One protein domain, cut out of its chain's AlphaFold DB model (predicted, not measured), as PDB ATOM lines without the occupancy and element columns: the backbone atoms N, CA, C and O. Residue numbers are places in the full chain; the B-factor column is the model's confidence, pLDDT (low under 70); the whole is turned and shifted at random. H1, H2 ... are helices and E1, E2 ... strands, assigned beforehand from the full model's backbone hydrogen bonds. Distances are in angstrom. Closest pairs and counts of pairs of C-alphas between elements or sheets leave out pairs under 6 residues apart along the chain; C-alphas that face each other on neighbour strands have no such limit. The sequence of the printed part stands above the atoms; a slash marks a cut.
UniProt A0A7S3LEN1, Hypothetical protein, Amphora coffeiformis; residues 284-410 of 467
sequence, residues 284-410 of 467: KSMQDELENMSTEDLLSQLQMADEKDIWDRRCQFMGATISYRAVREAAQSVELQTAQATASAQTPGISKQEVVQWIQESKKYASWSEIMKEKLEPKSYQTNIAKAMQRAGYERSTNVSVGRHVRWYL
ATOM      1  N   LYS A 284     193.801 173.362  67.292       81.25
ATOM      2  CA  LYS A 284     192.935 174.545  67.219       81.25
ATOM      3  C   LYS A 284     191.463 174.138  67.174       81.25
ATOM      4  O   LYS A 284     190.645 174.728  67.860       81.25
ATOM      5  N   SER A 285     191.176 173.036  66.478       89.00
ATOM      6  CA  SER A 285     189.833 172.458  66.407       89.00
ATOM      7  C   SER A 285     189.268 172.085  67.780       89.00
ATOM      8  O   SER A 285     188.079 172.272  67.997       89.00
ATOM      9  N   MET A 286     190.095 171.558  68.690       92.25
ATOM     10  CA  MET A 286     189.636 171.175  70.029       92.25
ATOM     11  C   MET A 286     189.354 172.406  70.893       92.25
ATOM     12  O   MET A 286     188.341 172.448  71.577       92.25
ATOM     13  N   GLN A 287     190.228 173.415  70.850       93.06
ATOM     14  CA  GLN A 287     190.020 174.648  71.609       93.06
ATOM     15  C   GLN A 287     188.756 175.384  71.138       93.06
ATOM     16  O   GLN A 287     187.954 175.793  71.972       93.06
ATOM     17  N   ASP A 288     188.548 175.484  69.821       93.75
ATOM     18  CA  ASP A 288     187.363 176.121  69.238       93.75
ATOM     19  C   ASP A 288     186.073 175.366  69.626       93.75
ATOM     20  O   ASP A 288     185.053 175.983  69.919       93.75
ATOM     21  N   GLU A 289     186.100 174.030  69.665       96.94
ATOM     22  CA  GLU A 289     184.967 173.213  70.129       96.94
ATOM     23  C   GLU A 289     184.617 173.528  71.590       96.94
ATOM     24  O   GLU A 289     183.462 173.822  71.895       96.94
ATOM     25  N   LEU A 290     185.614 173.529  72.482       97.25
ATOM     26  CA  LEU A 290     185.409 173.785  73.910       97.25
ATOM     27  C   LEU A 290     184.932 175.216  74.188       97.25
ATOM     28  O   LEU A 290     184.105 175.431  75.071       97.25
ATOM     29  N   GLU A 291     185.417 176.194  73.422       96.06
ATOM     30  CA  GLU A 291     184.994 177.592  73.544       96.06
ATOM     31  C   GLU A 291     183.533 177.812  73.138       96.06
ATOM     32  O   GLU A 291     182.904 178.726  73.672       96.06
ATOM     33  N   ASN A 292     182.987 176.950  72.276       97.25
ATOM     34  CA  ASN A 292     181.590 176.992  71.843       97.25
ATOM     35  C   ASN A 292     180.626 176.213  72.758       97.25
ATOM     36  O   ASN A 292     179.415 176.377  72.625       97.25
ATOM     37  N   MET A 293     181.116 175.378  73.682       97.88
ATOM     38  CA  MET A 293     180.251 174.669  74.639       97.88
ATOM     39  C   MET A 293     179.755 175.602  75.745       97.88
ATOM     40  O   MET A 293     180.426 176.579  76.083       97.88
ATOM     41  N   SER A 294     178.603 175.308  76.352       98.25
ATOM     42  CA  SER A 294     178.126 176.073  77.511       98.25
ATOM     43  C   SER A 294     179.041 175.869  78.726       98.25
ATOM     44  O   SER A 294     179.884 174.967  78.755       98.25
ATOM     45  N   THR A 295     178.957 176.761  79.715       98.19
ATOM     46  CA  THR A 295     179.799 176.642  80.919       98.19
ATOM     47  C   THR A 295     179.355 175.447  81.753       98.19
ATOM     48  O   THR A 295     180.184 174.741  82.314       98.19
ATOM     49  N   GLU A 296     178.055 175.191  81.770       98.44
ATOM     50  CA  GLU A 296     177.387 174.108  82.472       98.44
ATOM     51  C   GLU A 296     177.773 172.748  81.869       98.44
ATOM     52  O   GLU A 296     178.125 171.831  82.611       98.44
ATOM     53  N   ASP A 297     177.835 172.639  80.534       98.44
ATOM     54  CA  ASP A 297     178.301 171.421  79.855       98.44
ATOM     55  C   ASP A 297     179.778 171.134  80.138       98.44
ATOM     56  O   ASP A 297     180.162 169.980  80.323       98.44
ATOM     57  N   LEU A 298     180.620 172.174  80.176       98.44
ATOM     58  CA  LEU A 298     182.041 172.035  80.513       98.44
ATOM     59  C   LEU A 298     182.230 171.542  81.951       98.44
ATOM     60  O   LEU A 298     183.041 170.647  82.184       98.44
ATOM     61  N   LEU A 299     181.487 172.118  82.900       98.50
ATOM     62  CA  LEU A 299     181.510 171.712  84.306       98.50
ATOM     63  C   LEU A 299     181.045 170.259  84.459       98.50
ATOM     64  O   LEU A 299     181.742 169.462  85.083       98.50
ATOM     65  N   SER A 300     179.933 169.893  83.814       98.38
ATOM     66  CA  SER A 300     179.397 168.530  83.849       98.38
ATOM     67  C   SER A 300     180.350 167.510  83.215       98.38
ATOM     68  O   SER A 300     180.601 166.460  83.804       98.38
ATOM     69  N   GLN A 301     180.949 167.819  82.057       98.25
ATOM     70  CA  GLN A 301     181.930 166.934  81.414       98.25
ATOM     71  C   GLN A 301     183.184 166.737  82.266       98.25
ATOM     72  O   GLN A 301     183.706 165.623  82.313       98.25
ATOM     73  N   LEU A 302     183.673 167.789  82.933       98.06
ATOM     74  CA  LEU A 302     184.838 167.665  83.805       98.06
ATOM     75  C   LEU A 302     184.519 166.833  85.052       98.06
ATOM     76  O   LEU A 302     185.311 165.967  85.401       98.06
ATOM     77  N   GLN A 303     183.351 167.034  85.669       98.38
ATOM     78  CA  GLN A 303     182.911 166.234  86.812       98.38
ATOM     79  C   GLN A 303     182.750 164.752  86.437       98.38
ATOM     80  O   GLN A 303     183.258 163.881  87.131       98.38
ATOM     81  N   MET A 304     182.139 164.449  85.286       98.06
ATOM     82  CA  MET A 304     182.041 163.067  84.797       98.06
ATOM     83  C   MET A 304     183.405 162.436  84.492       98.06
ATOM     84  O   MET A 304     183.537 161.213  84.550       98.06
ATOM     85  N   ALA A 305     184.392 163.232  84.077       97.75
ATOM     86  CA  ALA A 305     185.748 162.747  83.842       97.75
ATOM     87  C   ALA A 305     186.457 162.437  85.167       97.75
ATOM     88  O   ALA A 305     187.120 161.407  85.266       97.75
ATOM     89  N   ASP A 306     186.253 163.277  86.181       98.00
ATOM     90  CA  ASP A 306     186.772 163.091  87.534       98.00
ATOM     91  C   ASP A 306     186.185 161.848  88.222       98.00
ATOM     92  O   ASP A 306     186.931 160.984  88.674       98.00
ATOM     93  N   GLU A 307     184.861 161.664  88.160       98.12
ATOM     94  CA  GLU A 307     184.165 160.472  88.678       98.12
ATOM     95  C   GLU A 307     184.644 159.161  88.028       98.12
ATOM     96  O   GLU A 307     184.542 158.085  88.619       98.12
ATOM     97  N   LYS A 308     185.162 159.235  86.796       97.81
ATOM     98  CA  LYS A 308     185.725 158.095  86.054       97.81
ATOM     99  C   LYS A 308     187.242 157.965  86.204       97.81
ATOM    100  O   LYS A 308     187.815 157.071  85.586       97.81
ATOM    101  N   ASP A 309     187.870 158.862  86.959       96.94
ATOM    102  CA  ASP A 309     189.319 159.019  87.090       96.94
ATOM    103  C   ASP A 309     190.054 159.114  85.736       96.94
ATOM    104  O   ASP A 309     191.129 158.559  85.510       96.94
ATOM    105  N   ILE A 310     189.450 159.828  84.781       97.06
ATOM    106  CA  ILE A 310     190.026 160.094  83.461       97.06
ATOM    107  C   ILE A 310     190.563 161.523  83.453       97.06
ATOM    108  O   ILE A 310     189.840 162.470  83.151       97.06
ATOM    109  N   TRP A 311     191.857 161.688  83.731       96.56
ATOM    110  CA  TRP A 311     192.519 162.993  83.659       96.56
ATOM    111  C   TRP A 311     193.419 163.114  82.430       96.56
ATOM    112  O   TRP A 311     194.625 162.863  82.467       96.56
ATOM    113  N   ASP A 312     192.823 163.495  81.304       95.56
ATOM    114  CA  ASP A 312     193.518 163.593  80.024       95.56
ATOM    115  C   ASP A 312     193.814 165.044  79.597       95.56
ATOM    116  O   ASP A 312     193.546 166.036  80.282       95.56
ATOM    117  N   ARG A 313     194.387 165.186  78.398       94.12
ATOM    118  CA  ARG A 313     194.700 166.499  77.828       94.12
ATOM    119  C   ARG A 313     193.443 167.336  77.548       94.12
ATOM    120  O   ARG A 313     193.522 168.562  77.612       94.12
ATOM    121  N   ARG A 314     192.301 166.715  77.228       95.94
ATOM    122  CA  ARG A 314     191.039 167.432  76.996       95.94
ATOM    123  C   ARG A 314     190.531 168.039  78.305       95.94
ATOM    124  O   ARG A 314     190.132 169.200  78.290       95.94
ATOM    125  N   CYS A 315     190.652 167.329  79.428       97.38
ATOM    126  CA  CYS A 315     190.316 167.833  80.767       97.38
ATOM    127  C   CYS A 315     191.111 169.091  81.131       97.38
ATOM    128  O   CYS A 315     190.539 170.074  81.599       97.38
ATOM    129  N   GLN A 316     192.404 169.131  80.797       95.94
ATOM    130  CA  GLN A 316     193.227 170.331  80.990       95.94
ATOM    131  C   GLN A 316     192.722 171.531  80.168       95.94
ATOM    132  O   GLN A 316     192.702 172.657  80.672       95.94
ATOM    133  N   PHE A 317     192.280 171.316  78.920       96.56
ATOM    134  CA  PHE A 317     191.687 172.382  78.101       96.56
ATOM    135  C   PHE A 317     190.318 172.834  78.607       96.56
ATOM    136  O   PHE A 317     190.036 174.035  78.596       96.56
ATOM    137  N   MET A 318     189.489 171.905  79.091       98.19
ATOM    138  CA  MET A 318     188.226 172.236  79.752       98.19
ATOM    139  C   MET A 318     188.489 173.103  80.984       98.19
ATOM    140  O   MET A 318     187.952 174.204  81.073       98.19
ATOM    141  N   GLY A 319     189.410 172.691  81.861       97.88
ATOM    142  CA  GLY A 319     189.805 173.461  83.041       97.88
ATOM    143  C   GLY A 319     190.338 174.858  82.706       97.88
ATOM    144  O   GLY A 319     189.965 175.833  83.358       97.88
ATOM    145  N   ALA A 320     191.151 175.000  81.654       97.75
ATOM    146  CA  ALA A 320     191.627 176.308  81.194       97.75
ATOM    147  C   ALA A 320     190.492 177.199  80.652       97.75
ATOM    148  O   ALA A 320     190.479 178.408  80.894       97.75
ATOM    149  N   THR A 321     189.527 176.610  79.943       98.31
ATOM    150  CA  THR A 321     188.361 177.322  79.395       98.31
ATOM    151  C   THR A 321     187.413 177.765  80.511       98.31
ATOM    152  O   THR A 321     187.001 178.925  80.531       98.31
ATOM    153  N   ILE A 322     187.141 176.892  81.488       98.56
ATOM    154  CA  ILE A 322     186.353 177.218  82.686       98.56
ATOM    155  C   ILE A 322     187.051 178.315  83.495       98.56
ATOM    156  O   ILE A 322     186.396 179.284  83.857       98.56
ATOM    157  N   SER A 323     188.378 178.242  83.681       98.44
ATOM    158  CA  SER A 323     189.155 179.283  84.381       98.44
ATOM    159  C   SER A 323     188.935 180.670  83.773       98.44
ATOM    160  O   SER A 323     188.701 181.634  84.493       98.44
ATOM    161  N   TYR A 324     188.992 180.780  82.440       98.50
ATOM    162  CA  TYR A 324     188.744 182.043  81.738       98.50
ATOM    163  C   TYR A 324     187.331 182.579  81.990       98.50
ATOM    164  O   TYR A 324     187.168 183.765  82.273       98.50
ATOM    165  N   ARG A 325     186.314 181.712  81.926       98.44
ATOM    166  CA  ARG A 325     184.917 182.108  82.152       98.44
ATOM    167  C   ARG A 325     184.658 182.491  83.605       98.44
ATOM    168  O   ARG A 325     184.069 183.536  83.837       98.44
ATOM    169  N   ALA A 326     185.178 181.715  84.554       98.50
ATOM    170  CA  ALA A 326     185.065 181.989  85.981       98.50
ATOM    171  C   ALA A 326     185.701 183.333  86.352       98.50
ATOM    172  O   ALA A 326     185.095 184.124  87.060       98.50
ATOM    173  N   VAL A 327     186.884 183.636  85.808       98.50
ATOM    174  CA  VAL A 327     187.542 184.934  86.011       98.50
ATOM    175  C   VAL A 327     186.746 186.082  85.379       98.50
ATOM    176  O   VAL A 327     186.628 187.146  85.974       98.50
ATOM    177  N   ARG A 328     186.159 185.883  84.194       98.06
ATOM    178  CA  ARG A 328     185.323 186.907  83.551       98.06
ATOM    179  C   ARG A 328     184.024 187.170  84.322       98.06
ATOM    180  O   ARG A 328     183.637 188.326  84.448       98.06
ATOM    181  N   GLU A 329     183.373 186.129  84.842       98.06
ATOM    182  CA  GLU A 329     182.193 186.262  85.711       98.06
ATOM    183  C   GLU A 329     182.567 186.910  87.056       98.06
ATOM    184  O   GLU A 329     181.851 187.789  87.529       98.06
ATOM    185  N   ALA A 330     183.734 186.576  87.621       98.12
ATOM    186  CA  ALA A 330     184.253 187.224  88.824       98.12
ATOM    187  C   ALA A 330     184.407 188.742  88.624       98.12
ATOM    188  O   ALA A 330     184.018 189.520  89.488       98.12
ATOM    189  N   ALA A 331     184.897 189.191  87.463       97.81
ATOM    190  CA  ALA A 331     185.025 190.621  87.167       97.81
ATOM    191  C   ALA A 331     183.694 191.396  87.203       97.81
ATOM    192  O   ALA A 331     183.666 192.605  87.442       97.81
ATOM    193  N   GLN A 332     182.588 190.700  86.945       97.19
ATOM    194  CA  GLN A 332     181.242 191.264  86.936       97.19
ATOM    195  C   GLN A 332     180.595 191.255  88.327       97.19
ATOM    196  O   GLN A 332     179.519 191.829  88.494       97.19
ATOM    197  N   SER A 333     181.218 190.616  89.323       97.56
ATOM    198  CA  SER A 333     180.644 190.512  90.659       97.56
ATOM    199  C   SER A 333     180.697 191.851  91.397       97.56
ATOM    200  O   SER A 333     181.693 192.579  91.366       97.56
ATOM    201  N   VAL A 334     179.604 192.167  92.098       96.31
ATOM    202  CA  VAL A 334     179.502 193.380  92.925       96.31
ATOM    203  C   VAL A 334     180.566 193.369  94.022       96.31
ATOM    204  O   VAL A 334     181.123 194.413  94.346       96.31
ATOM    205  N   GLU A 335     180.898 192.193  94.549       96.69
ATOM    206  CA  GLU A 335     181.915 192.003  95.585       96.69
ATOM    207  C   GLU A 335     183.299 192.462  95.119       96.69
ATOM    208  O   GLU A 335     183.911 193.304  95.776       96.69
ATOM    209  N   LEU A 336     183.781 191.987  93.962       96.69
ATOM    210  CA  LEU A 336     185.105 192.370  93.461       96.69
ATOM    211  C   LEU A 336     185.140 193.810  92.943       96.69
ATOM    212  O   LEU A 336     186.157 194.489  93.096       96.69
ATOM    213  N   GLN A 337     184.038 194.306  92.379       96.06
ATOM    214  CA  GLN A 337     183.922 195.717  92.001       96.06
ATOM    215  C   GLN A 337     183.966 196.630  93.228       96.06
ATOM    216  O   GLN A 337     184.669 197.640  93.218       96.06
ATOM    217  N   THR A 338     183.279 196.248  94.306       94.75
ATOM    218  CA  THR A 338     183.309 196.973  95.581       94.75
ATOM    219  C   THR A 338     184.694 196.898  96.207       94.75
ATOM    220  O   THR A 338     185.212 197.926  96.626       94.75
ATOM    221  N   ALA A 339     185.335 195.725  96.215       94.62
ATOM    222  CA  ALA A 339     186.703 195.560  96.707       94.62
ATOM    223  C   ALA A 339     187.702 196.435  95.933       94.62
ATOM    224  O   ALA A 339     188.579 197.052  96.532       94.62
ATOM    225  N   GLN A 340     187.547 196.559  94.610       94.50
ATOM    226  CA  GLN A 340     188.366 197.474  93.816       94.50
ATOM    227  C   GLN A 340     188.072 198.947  94.136       94.50
ATOM    228  O   GLN A 340     189.005 199.744  94.190       94.50
ATOM    229  N   ALA A 341     186.803 199.316  94.331       92.75
ATOM    230  CA  ALA A 341     186.401 200.691  94.626       92.75
ATOM    231  C   ALA A 341     186.808 201.147  96.039       92.75
ATOM    232  O   ALA A 341     187.110 202.321  96.238       92.75
ATOM    233  N   THR A 342     186.826 200.231  97.012       92.75
ATOM    234  CA  THR A 342     187.234 200.502  98.401       92.75
ATOM    235  C   THR A 342     188.728 200.311  98.638       92.75
ATOM    236  O   THR A 342     189.230 200.717  99.688       92.75
ATOM    237  N   ALA A 343     189.452 199.723  97.681       90.81
ATOM    238  CA  ALA A 343     190.895 199.575  97.763       90.81
ATOM    239  C   ALA A 343     191.548 200.941  98.028       90.81
ATOM    240  O   ALA A 343     191.327 201.911  97.301       90.81
ATOM    241  N   SER A 344     192.360 201.009  99.088       83.81
ATOM    242  CA  SER A 344     193.089 202.223  99.467       83.81
ATOM    243  C   SER A 344     193.846 202.794  98.269       83.81
ATOM    244  O   SER A 344     194.432 202.043  97.486       83.81
ATOM    245  N   ALA A 345     193.924 204.125  98.183       83.25
ATOM    246  CA  ALA A 345     194.714 204.831  97.171       83.25
ATOM    247  C   ALA A 345     196.179 204.346  97.101       83.25
ATOM    248  O   ALA A 345     196.830 204.490  96.071       83.25
ATOM    249  N   GLN A 346     196.692 203.749  98.184       79.25
ATOM    250  CA  GLN A 346     198.040 203.181  98.252       79.25
ATOM    251  C   GLN A 346     198.172 201.800  97.589       79.25
ATOM    252  O   GLN A 346     199.261 201.437  97.150       79.25
ATOM    253  N   THR A 347     197.093 201.017  97.503       85.25
ATOM    254  CA  THR A 347     197.103 199.658  96.939       85.25
ATOM    255  C   THR A 347     195.903 199.428  96.021       85.25
ATOM    256  O   THR A 347     195.059 198.580  96.321       85.25
ATOM    257  N   PRO A 348     195.800 200.172  94.910       89.94
ATOM    258  CA  PRO A 348     194.660 200.057  94.019       89.94
ATOM    259  C   PRO A 348     194.660 198.707  93.279       89.94
ATOM    260  O   PRO A 348     195.712 198.164  92.915       89.94
ATOM    261  N   GLY A 349     193.457 198.177  93.048       93.50
ATOM    262  CA  GLY A 349     193.216 196.926  92.329       93.50
ATOM    263  C   GLY A 349     193.058 195.691  93.222       93.50
ATOM    264  O   GLY A 349     193.300 195.695  94.430       93.50
ATOM    265  N   ILE A 350     192.680 194.589  92.587       96.00
ATOM    266  CA  ILE A 350     192.424 193.300  93.226       96.00
ATOM    267  C   ILE A 350     193.617 192.360  93.067       96.00
ATOM    268  O   ILE A 350     194.357 192.361  92.082       96.00
ATOM    269  N   SER A 351     193.852 191.559  94.086       95.44
ATOM    270  CA  SER A 351     194.840 190.498  94.095       95.44
ATOM    271  C   SER A 351     194.295 189.258  93.391       95.44
ATOM    272  O   SER A 351     193.095 189.000  93.315       95.44
ATOM    273  N   LYS A 352     195.215 188.421  92.917       95.75
ATOM    274  CA  LYS A 352     194.864 187.098  92.392       95.75
ATOM    275  C   LYS A 352     194.173 186.222  93.450       95.75
ATOM    276  O   LYS A 352     193.345 185.392  93.093       95.75
ATOM    277  N   GLN A 353     194.523 186.384  94.727       96.44
ATOM    278  CA  GLN A 353     193.953 185.585  95.811       96.44
ATOM    279  C   GLN A 353     192.469 185.896  96.020       96.44
ATOM    280  O   GLN A 353     191.699 184.957  96.161       96.44
ATOM    281  N   GLU A 354     192.066 187.166  95.931       97.44
ATOM    282  CA  GLU A 354     190.653 187.575  96.008       97.44
ATOM    283  C   GLU A 354     189.825 186.954  94.872       97.44
ATOM    284  O   GLU A 354     188.747 186.422  95.112       97.44
ATOM    285  N   VAL A 355     190.355 186.916  93.643       98.06
ATOM    286  CA  VAL A 355     189.681 186.238  92.516       98.06
ATOM    287  C   VAL A 355     189.564 184.732  92.756       98.06
ATOM    288  O   VAL A 355     188.521 184.134  92.511       98.06
ATOM    289  N   VAL A 356     190.634 184.102  93.244       97.94
ATOM    290  CA  VAL A 356     190.650 182.666  93.554       97.94
ATOM    291  C   VAL A 356     189.686 182.322  94.692       97.94
ATOM    292  O   VAL A 356     189.075 181.257  94.653       97.94
ATOM    293  N   GLN A 357     189.555 183.196  95.687       98.12
ATOM    294  CA  GLN A 357     188.606 183.049  96.785       98.12
ATOM    295  C   GLN A 357     187.167 183.175  96.282       98.12
ATOM    296  O   GLN A 357     186.371 182.272  96.517       98.12
ATOM    297  N   TRP A 358     186.871 184.197  95.475       98.38
ATOM    298  CA  TRP A 358     185.553 184.365  94.861       98.38
ATOM    299  C   TRP A 358     185.120 183.127  94.060       98.38
ATOM    300  O   TRP A 358     183.990 182.661  94.159       98.38
ATOM    301  N   ILE A 359     186.042 182.540  93.290       98.44
ATOM    302  CA  ILE A 359     185.791 181.308  92.526       98.44
ATOM    303  C   ILE A 359     185.438 180.127  93.445       98.44
ATOM    304  O   ILE A 359     184.595 179.310  93.079       98.44
ATOM    305  N   GLN A 360     186.076 180.022  94.611       98.12
ATOM    306  CA  GLN A 360     185.827 178.947  95.578       98.12
ATOM    307  C   GLN A 360     184.495 179.116  96.304       98.12
ATOM    308  O   GLN A 360     183.831 178.129  96.589       98.12
ATOM    309  N   GLU A 361     184.104 180.355  96.581       98.25
ATOM    310  CA  GLU A 361     182.839 180.690  97.243       98.25
ATOM    311  C   GLU A 361     181.658 180.706  96.253       98.25
ATOM    312  O   GLU A 361     180.489 180.617  96.639       98.25
ATOM    313  N   SER A 362     181.944 180.765  94.948       98.31
ATOM    314  CA  SER A 362     180.933 180.739  93.899       98.31
ATOM    315  C   SER A 362     180.203 179.398  93.848       98.31
ATOM    316  O   SER A 362     180.785 178.364  93.523       98.31
ATOM    317  N   LYS A 363     178.874 179.435  94.011       98.19
ATOM    318  CA  LYS A 363     177.988 178.263  93.852       98.19
ATOM    319  C   LYS A 363     178.181 177.530  92.519       98.19
ATOM    320  O   LYS A 363     177.937 176.333  92.441       98.19
ATOM    321  N   LYS A 364     178.589 178.252  91.469       98.31
ATOM    322  CA  LYS A 364     178.773 177.713  90.117       98.31
ATOM    323  C   LYS A 364     180.129 177.029  89.928       98.31
ATOM    324  O   LYS A 364     180.216 176.061  89.181       98.31
ATOM    325  N   TYR A 365     181.182 177.534  90.574       98.56
ATOM    326  CA  TYR A 365     182.569 177.132  90.304       98.56
ATOM    327  C   TYR A 365     183.270 176.424  91.466       98.56
ATOM    328  O   TYR A 365     184.361 175.897  91.249       98.56
ATOM    329  N   ALA A 366     182.663 176.361  92.654       98.44
ATOM    330  CA  ALA A 366     183.257 175.755  93.847       98.44
ATOM    331  C   ALA A 366     183.738 174.316  93.599       98.44
ATOM    332  O   ALA A 366     184.932 174.044  93.712       98.44
ATOM    333  N   SER A 367     182.841 173.431  93.143       98.31
ATOM    334  CA  SER A 367     183.167 172.023  92.856       98.31
ATOM    335  C   SER A 367     184.281 171.885  91.809       98.31
ATOM    336  O   SER A 367     185.223 171.116  91.981       98.31
ATOM    337  N   TRP A 368     184.251 172.704  90.755       98.38
ATOM    338  CA  TRP A 368     185.335 172.744  89.773       98.38
ATOM    339  C   TRP A 368     186.670 173.170  90.393       98.38
ATOM    340  O   TRP A 368     187.710 172.586  90.086       98.38
ATOM    341  N   SER A 369     186.663 174.182  91.264       98.25
ATOM    342  CA  SER A 369     187.879 174.633  91.937       98.25
ATOM    343  C   SER A 369     188.451 173.561  92.863       98.25
ATOM    344  O   SER A 369     189.667 173.551  93.047       98.25
ATOM    345  N   GLU A 370     187.622 172.712  93.466       98.38
ATOM    346  CA  GLU A 370     188.069 171.584  94.288       98.38
ATOM    347  C   GLU A 370     188.761 170.527  93.422       98.38
ATOM    348  O   GLU A 370     189.938 170.246  93.657       98.38
ATOM    349  N   ILE A 371     188.112 170.081  92.337       98.19
ATOM    350  CA  ILE A 371     188.694 169.136  91.363       98.19
ATOM    351  C   ILE A 371     190.049 169.650  90.850       98.19
ATOM    352  O   ILE A 371     191.039 168.923  90.794       98.19
ATOM    353  N   MET A 372     190.137 170.936  90.499       98.00
ATOM    354  CA  MET A 372     191.378 171.518  89.976       98.00
ATOM    355  C   MET A 372     192.496 171.605  91.018       98.00
ATOM    356  O   MET A 372     193.661 171.508  90.640       98.00
ATOM    357  N   LYS A 373     192.174 171.814  92.300       97.00
ATOM    358  CA  LYS A 373     193.162 171.814  93.390       97.00
ATOM    359  C   LYS A 373     193.663 170.407  93.708       97.00
ATOM    360  O   LYS A 373     194.810 170.272  94.113       97.00
ATOM    361  N   GLU A 374     192.818 169.395  93.533       97.94
ATOM    362  CA  GLU A 374     193.191 167.994  93.720       97.94
ATOM    363  C   GLU A 374     194.061 167.487  92.561       97.94
ATOM    364  O   GLU A 374     195.123 166.908  92.778       97.94
ATOM    365  N   LYS A 375     193.647 167.745  91.313       97.62
ATOM    366  CA  LYS A 375     194.308 167.194  90.118       97.62
ATOM    367  C   LYS A 375     195.509 168.007  89.622       97.62
ATOM    368  O   LYS A 375     196.259 167.522  88.771       97.62
ATOM    369  N   LEU A 376     195.708 169.244  90.086       95.94
ATOM    370  CA  LEU A 376     196.857 170.077  89.708       95.94
ATOM    371  C   LEU A 376     197.660 170.515  90.925       95.94
ATOM    372  O   LEU A 376     197.111 170.864  91.962       95.94
ATOM    373  N   GLU A 377     198.972 170.661  90.735       96.38
ATOM    374  CA  GLU A 377     199.800 171.345  91.723       96.38
ATOM    375  C   GLU A 377     199.251 172.755  92.020       96.38
ATOM    376  O   GLU A 377     198.905 173.491  91.079       96.38
ATOM    377  N   PRO A 378     199.275 173.212  93.287       95.44
ATOM    378  CA  PRO A 378     198.771 174.532  93.670       95.44
ATOM    379  C   PRO A 378     199.360 175.667  92.824       95.44
ATOM    380  O   PRO A 378     198.655 176.587  92.404       95.44
ATOM    381  N   LYS A 379     200.654 175.581  92.492       94.38
ATOM    382  CA  LYS A 379     201.349 176.564  91.649       94.38
ATOM    383  C   LYS A 379     200.829 176.576  90.209       94.38
ATOM    384  O   LYS A 379     200.731 177.649  89.606       94.38
ATOM    385  N   SER A 380     200.473 175.416  89.665       95.38
ATOM    386  CA  SER A 380     199.915 175.271  88.317       95.38
ATOM    387  C   SER A 380     198.496 175.831  88.239       95.38
ATOM    388  O   SER A 380     198.216 176.627  87.339       95.38
ATOM    389  N   TYR A 381     197.640 175.537  89.225       97.12
ATOM    390  CA  TYR A 381     196.305 176.138  89.336       97.12
ATOM    391  C   TYR A 381     196.384 177.671  89.407       97.12
ATOM    392  O   TYR A 381     195.810 178.385  88.585       97.12
ATOM    393  N   GLN A 382     197.222 178.185  90.309       96.06
ATOM    394  CA  GLN A 382     197.481 179.616  90.475       96.06
ATOM    395  C   GLN A 382     198.026 180.289  89.202       96.06
ATOM    396  O   GLN A 382     197.730 181.456  88.935       96.06
ATOM    397  N   THR A 383     198.836 179.579  88.415       95.88
ATOM    398  CA  THR A 383     199.363 180.072  87.133       95.88
ATOM    399  C   THR A 383     198.283 180.099  86.052       95.88
ATOM    400  O   THR A 383     198.246 181.035  85.253       95.88
ATOM    401  N   ASN A 384     197.383 179.114  86.032       96.81
ATOM    402  CA  ASN A 384     196.259 179.070  85.097       96.81
ATOM    403  C   ASN A 384     195.273 180.216  85.342       96.81
ATOM    404  O   ASN A 384     194.900 180.891  84.382       96.81
ATOM    405  N   ILE A 385     194.940 180.513  86.602       98.19
ATOM    406  CA  ILE A 385     194.094 181.667  86.944       98.19
ATOM    407  C   ILE A 385     194.756 182.985  86.521       98.19
ATOM    408  O   ILE A 385     194.110 183.821  85.900       98.19
ATOM    409  N   ALA A 386     196.062 183.158  86.750       97.00
ATOM    410  CA  ALA A 386     196.770 184.367  86.316       97.00
ATOM    411  C   ALA A 386     196.730 184.565  84.785       97.00
ATOM    412  O   ALA A 386     196.517 185.678  84.305       97.00
ATOM    413  N   LYS A 387     196.893 183.485  84.007       97.56
ATOM    414  CA  LYS A 387     196.748 183.523  82.540       97.56
ATOM    415  C   LYS A 387     195.310 183.828  82.118       97.56
ATOM    416  O   LYS A 387     195.103 184.563  81.156       97.56
ATOM    417  N   ALA A 388     194.326 183.280  82.830       98.19
ATOM    418  CA  ALA A 388     192.913 183.563  82.605       98.19
ATOM    419  C   ALA A 388     192.575 185.041  82.865       98.19
ATOM    420  O   ALA A 388     191.898 185.636  82.035       98.19
ATOM    421  N   MET A 389     193.119 185.655  83.924       98.12
ATOM    422  CA  MET A 389     192.993 187.097  84.202       98.12
ATOM    423  C   MET A 389     193.544 187.945  83.057       98.12
ATOM    424  O   MET A 389     192.832 188.794  82.528       98.12
ATOM    425  N   GLN A 390     194.765 187.660  82.597       97.06
ATOM    426  CA  GLN A 390     195.345 188.353  81.437       97.06
ATOM    427  C   GLN A 390     194.465 188.214  80.189       97.06
ATOM    428  O   GLN A 390     194.204 189.193  79.498       97.06
ATOM    429  N   ARG A 391     193.973 186.999  79.912       97.31
ATOM    430  CA  ARG A 391     193.091 186.731  78.768       97.31
ATOM    431  C   ARG A 391     191.736 187.437  78.894       97.31
ATOM    432  O   ARG A 391     191.155 187.806  77.879       97.31
ATOM    433  N   ALA A 392     191.230 187.607  80.113       97.69
ATOM    434  CA  ALA A 392     189.987 188.316  80.412       97.69
ATOM    435  C   ALA A 392     190.129 189.844  80.371       97.69
ATOM    436  O   ALA A 392     189.135 190.527  80.570       97.69
ATOM    437  N   GLY A 393     191.324 190.374  80.085       97.38
ATOM    438  CA  GLY A 393     191.558 191.814  79.968       97.38
ATOM    439  C   GLY A 393     191.919 192.494  81.285       97.38
ATOM    440  O   GLY A 393     191.866 193.715  81.364       97.38
ATOM    441  N   TYR A 394     192.277 191.734  82.325       97.50
ATOM    442  CA  TYR A 394     192.754 192.337  83.566       97.50
ATOM    443  C   TYR A 394     194.100 193.010  83.313       97.50
ATOM    444  O   TYR A 394     195.040 192.383  82.808       97.50
ATOM    445  N   GLU A 395     194.225 194.261  83.735       96.06
ATOM    446  CA  GLU A 395     195.464 195.011  83.579       96.06
ATOM    447  C   GLU A 395     196.329 194.861  84.823       96.06
ATOM    448  O   GLU A 395     195.897 195.084  85.952       96.06
ATOM    449  N   ARG A 396     197.585 194.464  84.636       94.31
ATOM    450  CA  ARG A 396     198.527 194.349  85.748       94.31
ATOM    451  C   ARG A 396     198.959 195.745  86.192       94.31
ATOM    452  O   ARG A 396     199.428 196.522  85.367       94.31
ATOM    453  N   SER A 397     198.893 196.033  87.492       90.94
ATOM    454  CA  SER A 397     199.387 197.305  88.025       90.94
ATOM    455  C   SER A 397     200.894 197.441  87.784       90.94
ATOM    456  O   SER A 397     201.691 196.656  88.301       90.94
ATOM    457  N   THR A 398     201.281 198.419  86.962       83.69
ATOM    458  CA  THR A 398     202.680 198.729  86.621       83.69
ATOM    459  C   THR A 398     203.363 199.594  87.674       83.69
ATOM    460  O   THR A 398     204.587 199.593  87.767       83.69
ATOM    461  N   ASN A 399     202.573 200.326  88.464       74.88
ATOM    462  CA  ASN A 399     203.065 201.369  89.366       74.88
ATOM    463  C   ASN A 399     203.479 200.828  90.742       74.88
ATOM    464  O   ASN A 399     204.158 201.521  91.493       74.88
ATOM    465  N   VAL A 400     203.113 199.586  91.069       68.12
ATOM    466  CA  VAL A 400     203.573 198.920  92.292       68.12
ATOM    467  C   VAL A 400     204.868 198.183  91.963       68.12
ATOM    468  O   VAL A 400     204.863 197.155  91.281       68.12
ATOM    469  N   SER A 401     205.992 198.750  92.409       49.25
ATOM    470  CA  SER A 401     207.332 198.221  92.161       49.25
ATOM    471  C   SER A 401     207.425 196.744  92.545       49.25
ATOM    472  O   SER A 401     207.042 196.369  93.650       49.25
ATOM    473  N   VAL A 402     207.950 195.937  91.619       51.16
ATOM    474  CA  VAL A 402     208.512 194.582  91.771       51.16
ATOM    475  C   VAL A 402     208.482 194.048  93.219       51.16
ATOM    476  O   VAL A 402     209.438 194.200  93.970       51.16
ATOM    477  N   GLY A 403     207.371 193.419  93.615       57.78
ATOM    478  CA  GLY A 403     207.159 192.894  94.967       57.78
ATOM    479  C   GLY A 403     206.234 191.672  94.994       57.78
ATOM    480  O   GLY A 403     205.649 191.304  93.973       57.78
ATOM    481  N   ARG A 404     206.103 191.030  96.168       65.94
ATOM    482  CA  ARG A 404     205.381 189.748  96.370       65.94
ATOM    483  C   ARG A 404     203.883 189.777  96.002       65.94
ATOM    484  O   ARG A 404     203.298 188.712  95.843       65.94
ATOM    485  N   HIS A 405     203.267 190.950  95.825       82.69
ATOM    486  CA  HIS A 405     201.813 191.087  95.671       82.69
ATOM    487  C   HIS A 405     201.457 191.838  94.386       82.69
ATOM    488  O   HIS A 405     201.339 193.060  94.362       82.69
ATOM    489  N   VAL A 406     201.288 191.091  93.295       90.19
ATOM    490  CA  VAL A 406     200.818 191.648  92.022       90.19
ATOM    491  C   VAL A 406     199.325 191.967  92.125       90.19
ATOM    492  O   VAL A 406     198.518 191.064  92.354       90.19
ATOM    493  N   ARG A 407     198.976 193.241  91.921       93.94
ATOM    494  CA  ARG A 407     197.596 193.732  91.825       93.94
ATOM    495  C   ARG A 407     197.155 193.842  90.365       93.94
ATOM    496  O   ARG A 407     197.979 194.081  89.476       93.94
ATOM    497  N   TRP A 408     195.861 193.668  90.149       96.25
ATOM    498  CA  TRP A 408     195.210 193.670  88.849       96.25
ATOM    499  C   TRP A 408     194.012 194.612  88.873       96.25
ATOM    500  O   TRP A 408     193.260 194.633  89.843       96.25
ATOM    501  N   TYR A 409     193.831 195.370  87.803       96.62
ATOM    502  CA  TYR A 409     192.639 196.170  87.577       96.62
ATOM    503  C   TYR A 409     191.615 195.349  86.806       96.62
ATOM    504  O   TYR A 409     191.961 194.629  85.864       96.62
ATOM    505  N   LEU A 410     190.358 195.457  87.230       96.94
ATOM    506  CA  LEU A 410     189.220 194.880  86.535       96.94
ATOM    507  C   LEU A 410     189.108 195.453  85.109       96.94
ATOM    508  O   LEU A 410     189.353 196.647  84.922       96.94
TER     509      LEU A 410
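Overview. This is residues 284 to 410 of the 467 residues of the protein "Hypothetical protein" of Amphora coffeiformis (UniProt A0A7S3LEN1). What is the main picture? An elongated helical body is built round the long helix H3: H2 and H6 join it in a crossed up-and-down bundle at one end, H1 also packs on it, and H5 and H7 pack farther along. H4 and the short strand E1 lie towards the other end. What is it made of? The printed part has 127 residues, mostly helix, with H1 to H7 followed by E1. How large is it? It is compact, with a radius of gyration of the C-alphas of 15.3 A and spans of 48 by 28 by 27 A.

Arrangement. What meets the hub? H1, residues 284 to 292, touches the hub H3, residues 313 to 331, at Leu 290 and Met 318, their closest C-alphas, 6.7 A apart. H2, residues 295 to 307, forms a helical hairpin with H3, at a steep tilt of 43 degrees, closest C-alphas Leu 298 and Met 318, 6.2 A. H7, residues 378 to 391, touches residues 320 to 328 of H3, closest C-alphas Tyr 324 and Ala 388, 4.5 A; H5, residues 352 to 361, is about perpendicular to H3 at 82 degrees, touching it at Ala 326 and Ile 359, closest C-alphas, 6.6 A. What else meets? H6, residues 366 to 375, touches H2, closest C-alphas Leu 299 and Trp 368, 6.8 A, and touches H5 only at the corner, closest C-alphas Gln 360 and Ala 366, 4.4 A. H4, residues 334 to 342, is close to but not clearly touching H5, closest C-alphas Leu 336 and Val 355, 7.7 A. E1, residues 407 to 409, pairs with no named strand, but residues 350 to 351 pair antiparallel with its residues 407 to 408. In H1 to H7 every O i to N i+4 pair is within hydrogen-bond range.

Along the chain. Where are the anchors? H1 begins at C-alpha 284 (192.935, 174.545, 67.219) and E1 ends at C-alpha 409 (192.639, 196.170, 87.577). How long are the longer helices? H2 measures 18.5 A, H3 27.6 A and H7 20.1 A from first to last C-alpha.

Size, cuts and confidence. How far does it reach? The C-alphas farthest apart, of Lys 308 and Ala 345, are 48.9 A apart. Which link is long, and where is confidence low? H7 to E1 is a long link of 15 residues, and residues 400 to 404 have pLDDT under 70; the printed part has no cut.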